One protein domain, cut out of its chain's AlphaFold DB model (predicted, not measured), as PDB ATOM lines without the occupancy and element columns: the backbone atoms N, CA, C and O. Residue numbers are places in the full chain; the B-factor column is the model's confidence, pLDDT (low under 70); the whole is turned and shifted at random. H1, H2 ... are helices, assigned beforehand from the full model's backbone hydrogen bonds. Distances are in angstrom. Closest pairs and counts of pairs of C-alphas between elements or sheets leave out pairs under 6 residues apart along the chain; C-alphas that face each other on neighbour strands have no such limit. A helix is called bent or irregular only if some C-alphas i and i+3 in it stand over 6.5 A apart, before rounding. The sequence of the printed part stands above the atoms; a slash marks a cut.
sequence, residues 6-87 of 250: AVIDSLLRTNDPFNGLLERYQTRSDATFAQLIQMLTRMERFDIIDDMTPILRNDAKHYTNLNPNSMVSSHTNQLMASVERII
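What this domain is: This is residues 6 to 87 of the 250 residues of the protein "Hypothetical protein" of Medioppia subpectinata (UniProt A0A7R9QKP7). A long helical hairpin, H4 and H5, has H3 set at its open end to make a loose-ended bundle of three, running up and down; H2 and H1 make a corner beyond H3. The 82 printed residues have five named helices, H1 to H5 in chain order, and no named strand: all helix. The whole is elongated, 44 by 26 by 17 A, and only just compact, close to loose, with a radius of gyration of the C-alphas of 14.1 A.

How they stand to each other: Begin at H4, residues 46 to 66, with a kink of 39 degrees near residue 53; it is only just irregular, C-alphas 51 and 54 being 6.8 A apart. H5, residues 72 to 87, touches it in a hairpin, closest at the C-alphas of Thr 64 and Ser 73, 6.2 A, at a shallow tilt of 21 degrees, opposite ways. H3, residues 33 to 42, forms a hairpin with H4, touching residues 46 to 49 alone; the closest C-alphas, Leu 40 and Phe 46, are 6.9 A apart. H3 touches H5 at residues 79 to 86 alone, the closest C-alphas being Ala 34 and Leu 79, 6.5 A. H2, residues 17 to 26, is close to H3 but not clearly touching: the closest C-alphas, Tyr 25 and Leu 36, are 7.3 A apart. H1, residues 6 to 12, and H2 touch only at the corner, closest at the C-alphas of Leu 11 and Pro 17, 5.0 A. Each O i to N i+4 pair is within hydrogen-bond range in H1, H2, H3 and H5; in H4, 15 of 17 are.

Where its parts are: Find C-alpha 46 at (116.307, 144.396, 166.855); H4 runs 29.8 A to C-alpha 66. H5 covers 22.2 A, ending at (114.381, 151.658, 167.240).

The domain as a whole: The printed part has no cut and no long link. Confidence is low at 30 residues, among them 67 to 87.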
ATOM      1  N   ALA A   6     125.318 138.181 183.113       71.81
ATOM      2  CA  ALA A   6     125.508 136.730 183.131       71.81
ATOM      3  C   ALA A   6     124.283 135.944 182.632       71.81
ATOM      4  O   ALA A   6     124.429 134.896 182.008       71.81
ATOM      5  N   VAL A   7     123.068 136.442 182.885       73.56
ATOM      6  CA  VAL A   7     121.845 135.769 182.423       73.56
ATOM      7  C   VAL A   7     121.695 135.884 180.909       73.56
ATOM      8  O   VAL A   7     121.269 134.928 180.265       73.56
ATOM      9  N   ILE A   8     122.069 137.033 180.352       73.25
ATOM     10  CA  ILE A   8     122.000 137.300 178.913       73.25
ATOM     11  C   ILE A   8     123.091 136.515 178.185       73.25
ATOM     12  O   ILE A   8     122.790 135.841 177.208       73.25
ATOM     13  N   ASP A   9     124.313 136.491 178.718       75.88
ATOM     14  CA  ASP A   9     125.401 135.671 178.171       75.88
ATOM     15  C   ASP A   9     125.055 134.170 178.194       75.88
ATOM     16  O   ASP A   9     125.327 133.442 177.244       75.88
ATOM     17  N   SER A  10     124.365 133.701 179.240       82.12
ATOM     18  CA  SER A  10     123.836 132.333 179.292       82.12
ATOM     19  C   SER A  10     122.786 132.053 178.214       82.12
ATOM     20  O   SER A  10     122.731 130.922 177.740       82.12
ATOM     21  N   LEU A  11     121.943 133.028 177.864       80.12
ATOM     22  CA  LEU A  11     120.914 132.876 176.829       80.12
ATOM     23  C   LEU A  11     121.523 132.889 175.429       80.12
ATOM     24  O   LEU A  11     121.134 132.086 174.596       80.12
ATOM     25  N   LEU A  12     122.516 133.740 175.177       76.19
ATOM     26  CA  LEU A  12     123.198 133.804 173.879       76.19
ATOM     27  C   LEU A  12     123.960 132.514 173.534       76.19
ATOM     28  O   LEU A  12     124.255 132.269 172.370       76.19
ATOM     29  N   ARG A  13     124.267 131.677 174.532       79.94
ATOM     30  CA  ARG A  13     124.938 130.379 174.358       79.94
ATOM     31  C   ARG A  13     123.978 129.217 174.062       79.94
ATOM     32  O   ARG A  13     124.459 128.101 173.873       79.94
ATOM     33  N   THR A  14     122.658 129.424 174.074       82.31
ATOM     34  CA  THR A  14     121.685 128.364 173.751       82.31
ATOM     35  C   THR A  14     121.417 128.284 172.245       82.31
ATOM     36  O   THR A  14     121.665 129.232 171.507       82.31
ATOM     37  N   ASN A  15     120.880 127.148 171.784       77.12
ATOM     38  CA  ASN A  15     120.503 126.964 170.373       77.12
ATOM     39  C   ASN A  15     119.348 127.875 169.931       77.12
ATOM     40  O   ASN A  15     119.257 128.203 168.753       77.12
ATOM     41  N   ASP A  16     118.474 128.269 170.862       81.94
ATOM     42  CA  ASP A  16     117.399 129.230 170.618       81.94
ATOM     43  C   ASP A  16     117.366 130.268 171.753       81.94
ATOM     44  O   ASP A  16     116.687 130.085 172.774       81.94
ATOM     45  N   PRO A  17     118.151 131.349 171.613       81.56
ATOM     46  CA  PRO A  17     118.244 132.392 172.624       81.56
ATOM     47  C   PRO A  17     116.905 133.103 172.849       81.56
ATOM     48  O   PRO A  17     116.591 133.486 173.977       81.56
ATOM     49  N   PHE A  18     116.109 133.277 171.788       81.12
ATOM     50  CA  PHE A  18     114.847 134.009 171.857       81.12
ATOM     51  C   PHE A  18     113.778 133.205 172.593       81.12
ATOM     52  O   PHE A  18     113.149 133.729 173.515       81.12
ATOM     53  N   ASN A  19     113.620 131.921 172.266       83.38
ATOM     54  CA  ASN A  19     112.679 131.078 172.995       83.38
ATOM     55  C   ASN A  19     113.102 130.906 174.466       83.38
ATOM     56  O   ASN A  19     112.280 131.036 175.373       83.38
ATOM     57  N   GLY A  20     114.406 130.749 174.731       84.25
ATOM     58  CA  GLY A  20     114.929 130.720 176.103       84.25
ATOM     59  C   GLY A  20     114.670 132.016 176.885       84.25
ATOM     60  O   GLY A  20     114.444 131.987 178.100       84.25
ATOM     61  N   LEU A  21     114.666 133.167 176.205       86.12
ATOM     62  CA  LEU A  21     114.249 134.443 176.784       86.12
ATOM     63  C   LEU A  21     112.752 134.447 177.107       86.12
ATOM     64  O   LEU A  21     112.394 134.877 178.203       86.12
ATOM     65  N   LEU A  22     111.891 133.965 176.204       85.00
ATOM     66  CA  LEU A  22     110.440 133.939 176.417       85.00
ATOM     67  C   LEU A  22     110.054 133.055 177.604       85.00
ATOM     68  O   LEU A  22     109.289 133.498 178.459       85.00
ATOM     69  N   GLU A  23     110.640 131.866 177.724       85.56
ATOM     70  CA  GLU A  23     110.412 130.964 178.862       85.56
ATOM     71  C   GLU A  23     110.813 131.615 180.197       85.56
ATOM     72  O   GLU A  23     110.083 131.563 181.194       85.56
ATOM     73  N   ARG A  24     111.960 132.304 180.225       82.12
ATOM     74  CA  ARG A  24     112.417 133.042 181.414       82.12
ATOM     75  C   ARG A  24     111.619 134.311 181.689       82.12
ATOM     76  O   ARG A  24     111.581 134.762 182.829       82.12
ATOM     77  N   TYR A  25     111.023 134.916 180.669       81.62
ATOM     78  CA  TYR A  25     110.193 136.105 180.816       81.62
ATOM     79  C   TYR A  25     108.806 135.745 181.361       81.62
ATOM     80  O   TYR A  25     108.346 136.365 182.316       81.62
ATOM     81  N   GLN A  26     108.174 134.700 180.817       82.19
ATOM     82  CA  GLN A  26     106.835 134.244 181.218       82.19
ATOM     83  C   GLN A  26     106.770 133.752 182.668       82.19
ATOM     84  O   GLN A  26     105.726 133.833 183.308       82.19
ATOM     85  N   THR A  27     107.886 133.263 183.205       82.69
ATOM     86  CA  THR A  27     107.978 132.766 184.584       82.69
ATOM     87  C   THR A  27     108.089 133.880 185.631       82.69
ATOM     88  O   THR A  27     108.061 133.599 186.831       82.69
ATOM     89  N   ARG A  28     108.197 135.153 185.223       80.50
ATOM     90  CA  ARG A  28     108.321 136.291 186.142       80.50
ATOM     91  C   ARG A  28     106.971 136.904 186.496       80.50
ATOM     92  O   ARG A  28     106.218 137.334 185.631       80.50
ATOM     93  N   SER A  29     106.729 137.073 187.794       78.19
ATOM     94  CA  SER A  29     105.548 137.771 188.314       78.19
ATOM     95  C   SER A  29     105.609 139.297 188.157       78.19
ATOM     96  O   SER A  29     104.583 139.960 188.238       78.19
ATOM     97  N   ASP A  30     106.801 139.866 187.958       78.62
ATOM     98  CA  ASP A  30     107.046 141.305 187.773       78.62
ATOM     99  C   ASP A  30     107.363 141.675 186.313       78.62
ATOM    100  O   ASP A  30     107.933 142.740 186.049       78.62
ATOM    101  N   ALA A  31     107.031 140.779 185.378       73.00
ATOM    102  CA  ALA A  31     107.299 140.933 183.958       73.00
ATOM    103  C   ALA A  31     106.613 142.190 183.409       73.00
ATOM    104  O   ALA A  31     105.392 142.338 183.468       73.00
ATOM    105  N   THR A  32     107.406 143.101 182.850       73.50
ATOM    106  CA  THR A  32     106.882 144.275 182.144       73.50
ATOM    107  C   THR A  32     107.413 144.331 180.728       73.50
ATOM    108  O   THR A  32     108.541 143.932 180.438       73.50
ATOM    109  N   PHE A  33     106.623 144.935 179.853       72.62
ATOM    110  CA  PHE A  33     106.991 145.101 178.458       72.62
ATOM    111  C   PHE A  33     108.309 145.886 178.269       72.62
ATOM    112  O   PHE A  33     109.133 145.542 177.424       72.62
ATOM    113  N   ALA A  34     108.581 146.870 179.135       68.25
ATOM    114  CA  ALA A  34     109.864 147.578 179.166       68.25
ATOM    115  C   ALA A  34     111.056 146.641 179.413       68.25
ATOM    116  O   ALA A  34     112.114 146.810 178.810       68.25
ATOM    117  N   GLN A  35     110.893 145.660 180.305       74.31
ATOM    118  CA  GLN A  35     111.933 144.675 180.584       74.31
ATOM    119  C   GLN A  35     112.137 143.748 179.386       74.31
ATOM    120  O   GLN A  35     113.283 143.464 179.059       74.31
ATOM    121  N   LEU A  36     111.058 143.333 178.710       79.31
ATOM    122  CA  LEU A  36     111.149 142.502 177.508       79.31
ATOM    123  C   LEU A  36     111.958 143.198 176.411       79.31
ATOM    124  O   LEU A  36     112.914 142.624 175.895       79.31
ATOM    125  N   ILE A  37     111.638 144.461 176.116       75.19
ATOM    126  CA  ILE A  37     112.408 145.243 175.144       75.19
ATOM    127  C   ILE A  37     113.857 145.376 175.594       75.19
ATOM    128  O   ILE A  37     114.759 145.126 174.802       75.19
ATOM    129  N   GLN A  38     114.103 145.729 176.858       74.69
ATOM    130  CA  GLN A  38     115.466 145.865 177.369       74.69
ATOM    131  C   GLN A  38     116.274 144.570 177.197       74.69
ATOM    132  O   GLN A  38     117.475 144.627 176.934       74.69
ATOM    133  N   MET A  39     115.638 143.408 177.340       77.00
ATOM    134  CA  MET A  39     116.283 142.122 177.093       77.00
ATOM    135  C   MET A  39     116.571 141.903 175.609       77.00
ATOM    136  O   MET A  39     117.711 141.592 175.277       77.00
ATOM    137  N   LEU A  40     115.588 142.116 174.729       80.19
ATOM    138  CA  LEU A  40     115.762 141.968 173.280       80.19
ATOM    139  C   LEU A  40     116.855 142.895 172.742       80.19
ATOM    140  O   LEU A  40     117.709 142.460 171.978       80.19
ATOM    141  N   THR A  41     116.902 144.139 173.232       72.75
ATOM    142  CA  THR A  41     117.955 145.113 172.914       72.75
ATOM    143  C   THR A  41     119.336 144.588 173.294       72.75
ATOM    144  O   THR A  41     120.285 144.728 172.533       72.75
ATOM    145  N   ARG A  42     119.474 143.973 174.476       76.50
ATOM    146  CA  ARG A  42     120.762 143.435 174.946       76.50
ATOM    147  C   ARG A  42     121.161 142.127 174.271       76.50
ATOM    148  O   ARG A  42     122.321 141.749 174.369       76.50
ATOM    149  N   MET A  43     120.212 141.447 173.641       77.75
ATOM    150  CA  MET A  43     120.453 140.283 172.792       77.75
ATOM    151  C   MET A  43     120.632 140.661 171.320       77.75
ATOM    152  O   MET A  43     120.722 139.767 170.486       77.75
ATOM    153  N   GLU A  44     120.640 141.961 171.008       70.94
ATOM    154  CA  GLU A  44     120.757 142.496 169.649       70.94
ATOM    155  C   GLU A  44     119.679 141.967 168.681       70.94
ATOM    156  O   GLU A  44     119.853 141.972 167.467       70.94
ATOM    157  N   ARG A  45     118.520 141.542 169.209       78.56
ATOM    158  CA  ARG A  45     117.357 141.092 168.424       78.56
ATOM    159  C   ARG A  45     116.453 142.265 168.070       78.56
ATOM    160  O   ARG A  45     115.324 142.366 168.548       78.56
ATOM    161  N   PHE A  46     117.006 143.190 167.295       68.50
ATOM    162  CA  PHE A  46     116.307 144.396 166.855       68.50
ATOM    163  C   PHE A  46     115.212 144.089 165.831       68.50
ATOM    164  O   PHE A  46     114.161 144.711 165.895       68.50
ATOM    165  N   ASP A  47     115.400 143.048 165.013       71.38
ATOM    166  CA  ASP A  47     114.403 142.496 164.084       71.38
ATOM    167  C   ASP A  47     113.040 142.279 164.760       71.38
ATOM    168  O   ASP A  47     112.008 142.777 164.319       71.38
ATOM    169  N   ILE A  48     113.052 141.611 165.913       79.12
ATOM    170  CA  ILE A  48     111.833 141.312 166.671       79.12
ATOM    171  C   ILE A  48     111.239 142.582 167.283       79.12
ATOM    172  O   ILE A  48     110.020 142.724 167.389       79.12
ATOM    173  N   ILE A  49     112.087 143.508 167.730       76.75
ATOM    174  CA  ILE A  49     111.620 144.774 168.298       76.75
ATOM    175  C   ILE A  49     110.897 145.576 167.215       76.75
ATOM    176  O   ILE A  49     109.806 146.087 167.477       76.75
ATOM    177  N   ASP A  50     111.463 145.649 166.016       68.44
ATOM    178  CA  ASP A  50     110.913 146.398 164.890       68.44
ATOM    179  C   ASP A  50     109.560 145.829 164.452       68.44
ATOM    180  O   ASP A  50     108.591 146.585 164.351       68.44
ATOM    181  N   ASP A  51     109.455 144.503 164.321       75.06
ATOM    182  CA  ASP A  51     108.214 143.815 163.946       75.06
ATOM    183  C   ASP A  51     107.096 143.995 164.984       75.06
ATOM    184  O   ASP A  51     105.927 144.205 164.645       75.06
ATOM    185  N   MET A  52     107.435 143.940 166.275       75.50
ATOM    186  CA  MET A  52     106.432 144.007 167.342       75.50
ATOM    187  C   MET A  52     105.976 145.438 167.632       75.50
ATOM    188  O   MET A  52     104.835 145.670 168.041       75.50
ATOM    189  N   THR A  53     106.845 146.424 167.432       71.50
ATOM    190  CA  THR A  53     106.577 147.832 167.761       71.50
ATOM    191  C   THR A  53     105.316 148.428 167.141       71.50
ATOM    192  O   THR A  53     104.590 149.111 167.875       71.50
ATOM    193  N   PRO A  54     104.991 148.237 165.847       69.69
ATOM    194  CA  PRO A  54     103.756 148.780 165.287       69.69
ATOM    195  C   PRO A  54     102.513 148.230 165.997       69.69
ATOM    196  O   PRO A  54     101.589 148.998 166.272       69.69
ATOM    197  N   ILE A  55     102.523 146.944 166.365       76.06
ATOM    198  CA  ILE A  55     101.429 146.277 167.083       76.06
ATOM    199  C   ILE A  55     101.261 146.915 168.465       76.06
ATOM    200  O   ILE A  55     100.187 147.390 168.826       76.06
ATOM    201  N   LEU A  56     102.364 147.042 169.198       72.50
ATOM    202  CA  LEU A  56     102.371 147.603 170.549       72.50
ATOM    203  C   LEU A  56     101.978 149.075 170.582       72.50
ATOM    204  O   LEU A  56     101.283 149.520 171.494       72.50
ATOM    205  N   ARG A  57     102.403 149.847 169.578       67.25
ATOM    206  CA  ARG A  57     101.994 151.244 169.427       67.25
ATOM    207  C   ARG A  57     100.484 151.343 169.253       67.25
ATOM    208  O   ARG A  57      99.873 152.261 169.803       67.25
ATOM    209  N   ASN A  58      99.893 150.435 168.483       73.38
ATOM    210  CA  ASN A  58      98.457 150.419 168.260       73.38
ATOM    211  C   ASN A  58      97.700 150.068 169.548       73.38
ATOM    212  O   ASN A  58      96.783 150.795 169.930       73.38
ATOM    213  N   ASP A  59      98.158 149.047 170.273       72.25
ATOM    214  CA  ASP A  59      97.578 148.636 171.556       72.25
ATOM    215  C   ASP A  59      97.679 149.743 172.612       72.25
ATOM    216  O   ASP A  59      96.705 150.045 173.306       72.25
ATOM    217  N   ALA A  60      98.831 150.417 172.695       67.06
ATOM    218  CA  ALA A  60      99.040 151.538 173.605       67.06
ATOM    219  C   ALA A  60      98.080 152.698 173.303       67.06
ATOM    220  O   ALA A  60      97.436 153.206 174.222       67.06
ATOM    221  N   LYS A  61      97.930 153.076 172.024       69.38
ATOM    222  CA  LYS A  61      96.968 154.105 171.590       69.38
ATOM    223  C   LYS A  61      95.534 153.712 171.935       69.38
ATOM    224  O   LYS A  61      94.765 154.536 172.431       69.38
ATOM    225  N   HIS A  62      95.177 152.454 171.690       75.00
ATOM    226  CA  HIS A  62      93.847 151.943 171.988       75.00
ATOM    227  C   HIS A  62      93.557 152.014 173.492       75.00
ATOM    228  O   HIS A  62      92.499 152.488 173.903       75.00
ATOM    229  N   TYR A  63      94.521 151.633 174.330       66.62
ATOM    230  CA  TYR A  63      94.385 151.694 175.782       66.62
ATOM    231  C   TYR A  63      94.289 153.132 176.316       66.62
ATOM    232  O   TYR A  63      93.451 153.412 177.176       66.62
ATOM    233  N   THR A  64      95.096 154.068 175.799       66.19
ATOM    234  CA  THR A  64      95.033 155.483 176.212       66.19
ATOM    235  C   THR A  64      93.714 156.138 175.824       66.19
ATOM    236  O   THR A  64      93.176 156.923 176.601       66.19
ATOM    237  N   ASN A  65      93.162 155.786 174.659       71.94
ATOM    238  CA  ASN A  65      91.867 156.297 174.210       71.94
ATOM    239  C   ASN A  65      90.719 155.805 175.098       71.94
ATOM    240  O   ASN A  65      89.770 156.545 175.340       71.94
ATOM    241  N   LEU A  66      90.818 154.574 175.604       74.88
ATOM    242  CA  LEU A  66      89.834 154.011 176.526       74.88
ATOM    243  C   LEU A  66      89.942 154.608 177.939       74.88
ATOM    244  O   LEU A  66      88.937 154.674 178.637       74.88
ATOM    245  N   ASN A  67      91.132 155.055 178.361       67.94
ATOM    246  CA  ASN A  67      91.390 155.535 179.724       67.94
ATOM    247  C   ASN A  67      92.255 156.817 179.769       67.94
ATOM    248  O   ASN A  67      93.374 156.791 180.297       67.94
ATOM    249  N   PRO A  68      91.749 157.969 179.286       61.16
ATOM    250  CA  PRO A  68      92.546 159.188 179.108       61.16
ATOM    251  C   PRO A  68      93.093 159.799 180.413       61.16
ATOM    252  O   PRO A  68      94.163 160.402 180.396       61.16
ATOM    253  N   ASN A  69      92.424 159.589 181.555       60.56
ATOM    254  CA  ASN A  69      92.822 160.133 182.868       60.56
ATOM    255  C   ASN A  69      93.643 159.161 183.739       60.56
ATOM    256  O   ASN A  69      93.861 159.420 184.922       60.56
ATOM    257  N   SER A  70      94.084 158.025 183.196       57.72
ATOM    258  CA  SER A  70      94.869 157.060 183.966       57.72
ATOM    259  C   SER A  70      96.307 157.544 184.189       57.72
ATOM    260  O   SER A  70      96.982 157.982 183.259       57.72
ATOM    261  N   MET A  71      96.824 157.369 185.411       51.12
ATOM    262  CA  MET A  71      98.244 157.555 185.767       51.12
ATOM    263  C   MET A  71      99.187 156.702 184.882       51.12
ATOM    264  O   MET A  71     100.368 157.017 184.724       51.12
ATOM    265  N   VAL A  72      98.637 155.661 184.241       52.44
ATOM    266  CA  VAL A  72      99.293 154.802 183.246       52.44
ATOM    267  C   VAL A  72      99.650 155.564 181.963       52.44
ATOM    268  O   VAL A  72     100.687 155.258 181.388       52.44
ATOM    269  N   SER A  73      98.901 156.604 181.563       52.34
ATOM    270  CA  SER A  73      99.174 157.390 180.343       52.34
ATOM    271  C   SER A  73     100.541 158.086 180.359       52.34
ATOM    272  O   SER A  73     101.181 158.232 179.321       52.34
ATOM    273  N   SER A  74     101.038 158.490 181.534       52.62
ATOM    274  CA  SER A  74     102.387 159.071 181.645       52.62
ATOM    275  C   SER A  74     103.483 158.006 181.534       52.62
ATOM    276  O   SER A  74     104.499 158.235 180.881       52.62
ATOM    277  N   HIS A  75     103.265 156.824 182.121       53.00
ATOM    278  CA  HIS A  75     104.214 155.710 182.051       53.00
ATOM    279  C   HIS A  75     104.253 155.076 180.657       53.00
ATOM    280  O   HIS A  75     105.340 154.782 180.174       53.00
ATOM    281  N   THR A  76     103.113 154.912 179.979       52.88
ATOM    282  CA  THR A  76     103.058 154.399 178.602       52.88
ATOM    283  C   THR A  76     103.731 155.353 177.631       52.88
ATOM    284  O   THR A  76     104.540 154.895 176.837       52.88
ATOM    285  N   ASN A  77     103.511 156.666 177.735       55.19
ATOM    286  CA  ASN A  77     104.218 157.647 176.907       55.19
ATOM    287  C   ASN A  77     105.738 157.600 177.126       55.19
ATOM    288  O   ASN A  77     106.508 157.671 176.171       55.19
ATOM    289  N   GLN A  78     106.184 157.427 178.372       55.56
ATOM    290  CA  GLN A  78     107.605 157.301 178.694       55.56
ATOM    291  C   GLN A  78     108.202 155.985 178.171       55.56
ATOM    292  O   GLN A  78     109.321 155.980 177.661       55.56
ATOM    293  N   LEU A  79     107.453 154.883 178.249       56.91
ATOM    294  CA  LEU A  79     107.834 153.567 177.736       56.91
ATOM    295  C   LEU A  79     107.886 153.587 176.205       56.91
ATOM    296  O   LEU A  79     108.908 153.217 175.648       56.91
ATOM    297  N   MET A  80     106.874 154.147 175.539       55.38
ATOM    298  CA  MET A  80     106.828 154.362 174.089       55.38
ATOM    299  C   MET A  80     107.982 155.242 173.603       55.38
ATOM    300  O   MET A  80     108.679 154.851 172.677       55.38
ATOM    301  N   ALA A  81     108.284 156.352 174.282       54.22
ATOM    302  CA  ALA A  81     109.453 157.179 173.971       54.22
ATOM    303  C   ALA A  81     110.792 156.453 174.224       54.22
ATOM    304  O   ALA A  81     111.828 156.842 173.683       54.22
ATOM    305  N   SER A  82     110.794 155.421 175.075       50.50
ATOM    306  CA  SER A  82     111.950 154.545 175.301       50.50
ATOM    307  C   SER A  82     112.071 153.495 174.195       50.50
ATOM    308  O   SER A  82     113.172 153.279 173.708       50.50
ATOM    309  N   VAL A  83     110.955 152.905 173.751       52.09
ATOM    310  CA  VAL A  83     110.877 151.983 172.603       52.09
ATOM    311  C   VAL A  83     111.285 152.691 171.311       52.09
ATOM    312  O   VAL A  83     112.126 152.201 170.571       52.09
ATOM    313  N   GLU A  84     110.780 153.901 171.080       51.66
ATOM    314  CA  GLU A  84     111.155 154.737 169.935       51.66
ATOM    315  C   GLU A  84     112.641 155.098 169.968       51.66
ATOM    316  O   GLU A  84     113.322 155.043 168.948       51.66
ATOM    317  N   ARG A  85     113.201 155.373 171.153       48.66
ATOM    318  CA  ARG A  85     114.654 155.524 171.306       48.66
ATOM    319  C   ARG A  85     115.429 154.231 171.083       48.66
ATOM    320  O   ARG A  85     116.611 154.309 170.779       48.66
ATOM    321  N   ILE A  86     114.815 153.061 171.207       52.00
ATOM    322  CA  ILE A  86     115.464 151.767 170.960       52.00
ATOM    323  C   ILE A  86     115.464 151.411 169.467       52.00
ATOM    324  O   ILE A  86     116.371 150.711 169.042       52.00
ATOM    325  N   ILE A  87     114.566 151.988 168.670       59.41
ATOM    326  CA  ILE A  87     114.381 151.658 167.240       59.41
ATOM    327  C   ILE A  87     114.892 152.767 166.311       59.41
ATOM    328  O   ILE A  87     114.990 152.611 165.100       59.41
TER     329      ILE A  87